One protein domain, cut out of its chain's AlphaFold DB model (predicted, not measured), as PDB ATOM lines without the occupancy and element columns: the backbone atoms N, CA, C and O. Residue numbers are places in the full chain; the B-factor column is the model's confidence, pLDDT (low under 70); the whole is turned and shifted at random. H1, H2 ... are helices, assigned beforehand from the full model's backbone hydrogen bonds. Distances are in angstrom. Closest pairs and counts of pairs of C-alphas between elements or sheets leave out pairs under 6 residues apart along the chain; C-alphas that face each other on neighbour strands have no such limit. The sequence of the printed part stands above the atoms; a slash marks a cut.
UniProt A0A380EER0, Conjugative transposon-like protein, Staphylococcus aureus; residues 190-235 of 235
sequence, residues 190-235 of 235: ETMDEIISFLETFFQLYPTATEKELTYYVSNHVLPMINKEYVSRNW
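AT A GLANCE: This is residues 190 to 235 of the 235 residues of the protein "Conjugative transposon-like protein" of Staphylococcus aureus (UniProt A0A380EER0). One straight helix, H1, makes one arm of a flat shape, and its first half, residues 190 to 197, sticks out free; at its other end the chain turns through the short helix H2 into a long loop, whose last residues fold back in the direction from which H1 came. The printed part has 46 residues, with two named helices in the order H1, H2 and no named strand; the class is all helix, though under half of the residues, 20 of 46, are in named elements. It is only just compact, close to loose, with a radius of gyration of the C-alphas of 11.3 A, and it spans 31 by 25 by 13 A.

IN THESE COORDINATES: Find C-alpha 190 at (29.424, 52.136, 5.895); from there H1, residues 190 to 205, runs 22.8 A to C-alpha 205 at (40.731, 33.602, 12.983). Next look for H2, residues 211 to 214, which ends at C-alpha 214 at (37.822, 28.835, 6.195). Residues 215 to 235 hold no named element.

HOW THE PARTS SIT: Start at H1, where every O i to N i+4 pair is within hydrogen-bond range. Go on through residues 206 to 210, the tight link to H2. H1 and H2 are apart, with no C-alpha of the one within 8 A of the other. H2 is too short for an O i to N i+4 pair, but its one O i to N i+3 pair is within range. Then read y in the C-alpha lines: it falls from 52.136 at Glu 190 to 33.602 at Leu 205, and it rises from 28.223 at Lys 228 to 48.045 at Trp 235.

THE WHOLE: The two C-alphas farthest apart, those of Glu 190 and Lys 228, are 32.5 A apart. The printed part has no cut, and it ends at Trp 235, the chain's last residue. Look in the B-factor column for a mean pLDDT of the printed part of 84.2; residues 231 to 235 are under 70.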
ATOM      1  N   GLU A 190      30.096  53.278   5.262       88.94
ATOM      2  CA  GLU A 190      29.424  52.136   5.895       88.94
ATOM      3  C   GLU A 190      29.969  50.826   5.321       88.94
ATOM      4  O   GLU A 190      30.426  49.961   6.068       88.94
ATOM      5  N   THR A 191      30.057  50.734   3.990       87.31
ATOM      6  CA  THR A 191      30.680  49.590   3.311       87.31
ATOM      7  C   THR A 191      32.157  49.431   3.703       87.31
ATOM      8  O   THR A 191      32.642  48.311   3.865       87.31
ATOM      9  N   MET A 192      32.894  50.534   3.884       87.00
ATOM     10  CA  MET A 192      34.290  50.494   4.338       87.00
ATOM     11  C   MET A 192      34.420  49.893   5.746       87.00
ATOM     12  O   MET A 192      35.261  49.017   5.954       87.00
ATOM     13  N   ASP A 193      33.582  50.320   6.692       90.00
ATOM     14  CA  ASP A 193      33.596  49.820   8.072       90.00
ATOM     15  C   ASP A 193      33.231  48.325   8.138       90.00
ATOM     16  O   ASP A 193      33.834  47.565   8.906       90.00
ATOM     17  N   GLU A 194      32.296  47.874   7.295       91.62
ATOM     18  CA  GLU A 194      31.958  46.452   7.151       91.62
ATOM     19  C   GLU A 194      33.136  45.632   6.611       91.62
ATOM     20  O   GLU A 194      33.459  44.573   7.161       91.62
ATOM     21  N   ILE A 195      33.815  46.127   5.567       89.81
ATOM     22  CA  ILE A 195      35.001  45.475   4.995       89.81
ATOM     23  C   ILE A 195      36.117  45.385   6.039       89.81
ATOM     24  O   ILE A 195      36.712  44.318   6.200       89.81
ATOM     25  N   ILE A 196      36.392  46.471   6.768       90.00
ATOM     26  CA  ILE A 196      37.410  46.495   7.828       90.00
ATOM     27  C   ILE A 196      37.058  45.479   8.920       90.00
ATOM     28  O   ILE A 196      37.887  44.626   9.238       90.00
ATOM     29  N   SER A 197      35.820  45.489   9.417       91.94
ATOM     30  CA  SER A 197      35.360  44.563  10.465       91.94
ATOM     31  C   SER A 197      35.465  43.095  10.034       91.94
ATOM     32  O   SER A 197      35.868  42.221  10.815       91.94
ATOM     33  N   PHE A 198      35.130  42.807   8.771       93.00
ATOM     34  CA  PHE A 198      35.310  41.484   8.184       93.00
ATOM     35  C   PHE A 198      36.791  41.091   8.135       93.00
ATOM     36  O   PHE A 198      37.135  39.996   8.579       93.00
ATOM     37  N   LEU A 199      37.666  41.968   7.625       92.56
ATOM     38  CA  LEU A 199      39.100  41.696   7.496       92.56
ATOM     39  C   LEU A 199      39.768  41.493   8.860       92.56
ATOM     40  O   LEU A 199      40.565  40.568   9.006       92.56
ATOM     41  N   GLU A 200      39.423  42.295   9.866       90.38
ATOM     42  CA  GLU A 200      39.907  42.128  11.242       90.38
ATOM     43  C   GLU A 200      39.535  40.753  11.803       90.38
ATOM     44  O   GLU A 200      40.407  39.999  12.248       90.38
ATOM     45  N   THR A 201      38.253  40.391  11.711       89.62
ATOM     46  CA  THR A 201      37.752  39.087  12.167       89.62
ATOM     47  C   THR A 201      38.435  37.948  11.414       89.62
ATOM     48  O   THR A 201      38.890  36.971  12.013       89.62
ATOM     49  N   PHE A 202      38.546  38.084  10.094       90.38
ATOM     50  CA  PHE A 202      39.193  37.099   9.244       90.38
ATOM     51  C   PHE A 202      40.659  36.889   9.642       90.38
ATOM     52  O   PHE A 202      41.066  35.753   9.881       90.38
ATOM     53  N   PHE A 203      41.449  37.958   9.777       89.88
ATOM     54  CA  PHE A 203      42.865  37.856  10.143       89.88
ATOM     55  C   PHE A 203      43.088  37.415  11.593       89.88
ATOM     56  O   PHE A 203      44.144  36.861  11.897       89.88
ATOM     57  N   GLN A 204      42.121  37.617  12.490       87.44
ATOM     58  CA  GLN A 204      42.171  37.065  13.843       87.44
ATOM     59  C   GLN A 204      41.975  35.542  13.852       87.44
ATOM     60  O   GLN A 204      42.629  34.847  14.629       87.44
ATOM     61  N   LEU A 205      41.093  35.021  12.997       87.69
ATOM     62  CA  LEU A 205      40.731  33.602  12.983       87.69
ATOM     63  C   LEU A 205      41.612  32.766  12.052       87.69
ATOM     64  O   LEU A 205      41.922  31.622  12.371       87.69
ATOM     65  N   TYR A 206      42.047  33.318  10.918       90.19
ATOM     66  CA  TYR A 206      42.774  32.582   9.880       90.19
ATOM     67  C   TYR A 206      43.993  31.773  10.380       90.19
ATOM     68  O   TYR A 206      44.146  30.629   9.947       90.19
ATOM     69  N   PRO A 207      44.836  32.274  11.309       90.75
ATOM     70  CA  PRO A 207      45.959  31.507  11.856       90.75
ATOM     71  C   PRO A 207      45.599  30.128  12.431       90.75
ATOM     72  O   PRO A 207      46.383  29.181  12.297       90.75
ATOM     73  N   THR A 208      44.426  30.023  13.061       88.94
ATOM     74  CA  THR A 208      43.950  28.831  13.782       88.94
ATOM     75  C   THR A 208      42.736  28.172  13.129       88.94
ATOM     76  O   THR A 208      42.356  27.077  13.542       88.94
ATOM     77  N   ALA A 209      42.152  28.796  12.103       88.81
ATOM     78  CA  ALA A 209      40.979  28.292  11.409       88.81
ATOM     79  C   ALA A 209      41.249  26.935  10.745       88.81
ATOM     80  O   ALA A 209      42.231  26.727  10.023       88.81
ATOM     81  N   THR A 210      40.320  26.013  10.960       88.75
ATOM     82  CA  THR A 210      40.247  24.741  10.246       88.75
ATOM     83  C   THR A 210      39.785  24.953   8.804       88.75
ATOM     84  O   THR A 210      39.175  25.964   8.460       88.75
ATOM     85  N   GLU A 211      40.000  23.954   7.947       85.62
ATOM     86  CA  GLU A 211      39.528  23.969   6.556       85.62
ATOM     87  C   GLU A 211      38.023  24.255   6.460       85.62
ATOM     88  O   GLU A 211      37.590  25.032   5.615       85.62
ATOM     89  N   LYS A 212      37.229  23.695   7.382       87.81
ATOM     90  CA  LYS A 212      35.784  23.940   7.450       87.81
ATOM     91  C   LYS A 212      35.465  25.385   7.816       87.81
ATOM     92  O   LYS A 212      34.594  25.980   7.192       87.81
ATOM     93  N   GLU A 213      36.157  25.951   8.798       87.38
ATOM     94  CA  GLU A 213      35.953  27.344   9.212       87.38
ATOM     95  C   GLU A 213      36.351  28.321   8.100       87.38
ATOM     96  O   GLU A 213      35.650  29.303   7.872       87.38
ATOM     97  N   LEU A 214      37.394  28.009   7.325       88.00
ATOM     98  CA  LEU A 214      37.822  28.835   6.195       88.00
ATOM     99  C   LEU A 214      36.779  28.938   5.077       88.00
ATOM    100  O   LEU A 214      36.710  29.977   4.420       88.00
ATOM    101  N   THR A 215      35.925  27.923   4.899       87.94
ATOM    102  CA  THR A 215      34.855  27.974   3.884       87.94
ATOM    103  C   THR A 215      33.822  29.079   4.128       87.94
ATOM    104  O   THR A 215      33.152  29.491   3.183       87.94
ATOM    105  N   TYR A 216      33.717  29.601   5.358       88.00
ATOM    106  CA  TYR A 216      32.827  30.722   5.687       88.00
ATOM    107  C   TYR A 216      33.393  32.088   5.284       88.00
ATOM    108  O   TYR A 216      32.633  33.045   5.156       88.00
ATOM    109  N   TYR A 217      34.706  32.181   5.071       86.25
ATOM    110  CA  TYR A 217      35.391  33.440   4.776       86.25
ATOM    111  C   TYR A 217      35.973  33.485   3.360       86.25
ATOM    112  O   TYR A 217      36.155  34.564   2.801       86.25
ATOM    113  N   VAL A 218      36.282  32.327   2.769       85.94
ATOM    114  CA  VAL A 218      37.064  32.230   1.533       85.94
ATOM    115  C   VAL A 218      36.438  31.211   0.589       85.94
ATOM    116  O   VAL A 218      36.248  30.043   0.923       85.94
ATOM    117  N   SER A 219      36.161  31.644  -0.640       86.94
ATOM    118  CA  SER A 219      35.662  30.759  -1.695       86.94
ATOM    119  C   SER A 219      36.790  29.951  -2.346       86.94
ATOM    120  O   SER A 219      37.938  30.387  -2.404       86.94
ATOM    121  N   ASN A 220      36.447  28.789  -2.906       83.50
ATOM    122  CA  ASN A 220      37.331  27.972  -3.750       83.50
ATOM    123  C   ASN A 220      38.619  27.450  -3.081       83.50
ATOM    124  O   ASN A 220      39.548  27.083  -3.792       83.50
ATOM    125  N   HIS A 221      38.679  27.386  -1.745       80.75
ATOM    126  CA  HIS A 221      39.825  26.844  -0.993       80.75
ATOM    127  C   HIS A 221      41.180  27.472  -1.391       80.75
ATOM    128  O   HIS A 221      42.212  26.807  -1.370       80.75
ATOM    129  N   VAL A 222      41.187  28.758  -1.773       85.88
ATOM    130  CA  VAL A 222      42.405  29.447  -2.250       85.88
ATOM    131  C   VAL A 222      43.410  29.751  -1.136       85.88
ATOM    132  O   VAL A 222      44.561  30.068  -1.429       85.88
ATOM    133  N   LEU A 223      42.993  29.653   0.131       85.25
ATOM    134  CA  LEU A 223      43.852  29.858   1.293       85.25
ATOM    135  C   LEU A 223      44.064  28.544   2.062       85.25
ATOM    136  O   LEU A 223      43.082  27.926   2.479       85.25
ATOM    137  N   PRO A 224      45.325  28.103   2.253       86.69
ATOM    138  CA  PRO A 224      45.635  26.892   3.004       86.69
ATOM    139  C   PRO A 224      45.519  27.116   4.519       86.69
ATOM    140  O   PRO A 224      45.692  28.226   5.015       86.69
ATOM    141  N   MET A 225      45.307  26.037   5.278       87.12
ATOM    142  CA  MET A 225      45.399  26.089   6.741       87.12
ATOM    143  C   MET A 225      46.824  26.445   7.187       87.12
ATOM    144  O   MET A 225      47.795  25.846   6.722       87.12
ATOM    145  N   ILE A 226      46.943  27.379   8.133       85.44
ATOM    146  CA  ILE A 226      48.227  27.754   8.741       85.44
ATOM    147  C   ILE A 226      48.520  26.890   9.978       85.44
ATOM    148  O   ILE A 226      49.649  26.424  10.139       85.44
ATOM    149  N   ASN A 227      47.506  26.671  10.828       78.62
ATOM    150  CA  ASN A 227      47.568  25.906  12.079       78.62
ATOM    151  C   ASN A 227      48.720  26.338  13.010       78.62
ATOM    152  O   ASN A 227      49.529  25.520  13.460       78.62
ATOM    153  N   LYS A 228      48.828  27.647  13.257       77.81
ATOM    154  CA  LYS A 228      49.818  28.223  14.175       77.81
ATOM    155  C   LYS A 228      49.163  29.257  15.076       77.81
ATOM    156  O   LYS A 228      48.346  30.054  14.628       77.81
ATOM    157  N   GLU A 229      49.586  29.287  16.335       75.56
ATOM    158  CA  GLU A 229      49.173  30.306  17.300       75.56
ATOM    159  C   GLU A 229      49.891  31.633  17.011       75.56
ATOM    160  O   GLU A 229      50.911  31.965  17.616       75.56
ATOM    161  N   TYR A 230      49.380  32.386  16.039       75.62
ATOM    162  CA  TYR A 230      49.782  33.772  15.825       75.62
ATOM    163  C   TYR A 230      48.899  34.704  16.655       75.62
ATOM    164  O   TYR A 230      47.680  34.564  16.685       75.62
ATOM    165  N   VAL A 231      49.521  35.681  17.315       69.00
ATOM    166  CA  VAL A 231      48.804  36.764  17.991       69.00
ATOM    167  C   VAL A 231      48.679  37.922  17.012       69.00
ATOM    168  O   VAL A 231      49.676  38.580  16.701       69.00
ATOM    169  N   SER A 232      47.465  38.176  16.531       65.62
ATOM    170  CA  SER A 232      47.174  39.382  15.758       65.62
ATOM    171  C   SER A 232      47.344  40.598  16.668       65.62
ATOM    172  O   SER A 232      46.736  40.686  17.734       65.62
ATOM    173  N   ARG A 233      48.237  41.514  16.286       63.78
ATOM    174  CA  ARG A 233      48.422  42.790  16.981       63.78
ATOM    175  C   ARG A 233      47.514  43.800  16.280       63.78
ATOM    176  O   ARG A 233      47.695  44.010  15.084       63.78
ATOM    177  N   ASN A 234      46.538  44.358  17.003       54.88
ATOM    178  CA  ASN A 234      45.646  45.396  16.474       54.88
ATOM    179  C   ASN A 234      46.487  46.529  15.865       54.88
ATOM    180  O   ASN A 234      47.466  46.962  16.487       54.88
ATOM    181  N   TRP A 235      46.128  46.935  14.651       50.28
ATOM    182  CA  TRP A 235      46.717  48.045  13.906       50.28
ATOM    183  C   TRP A 235      45.882  49.306  14.104       50.28
ATOM    184  O   TRP A 235      44.642  49.183  14.168       50.28
TER     185      TRP A 235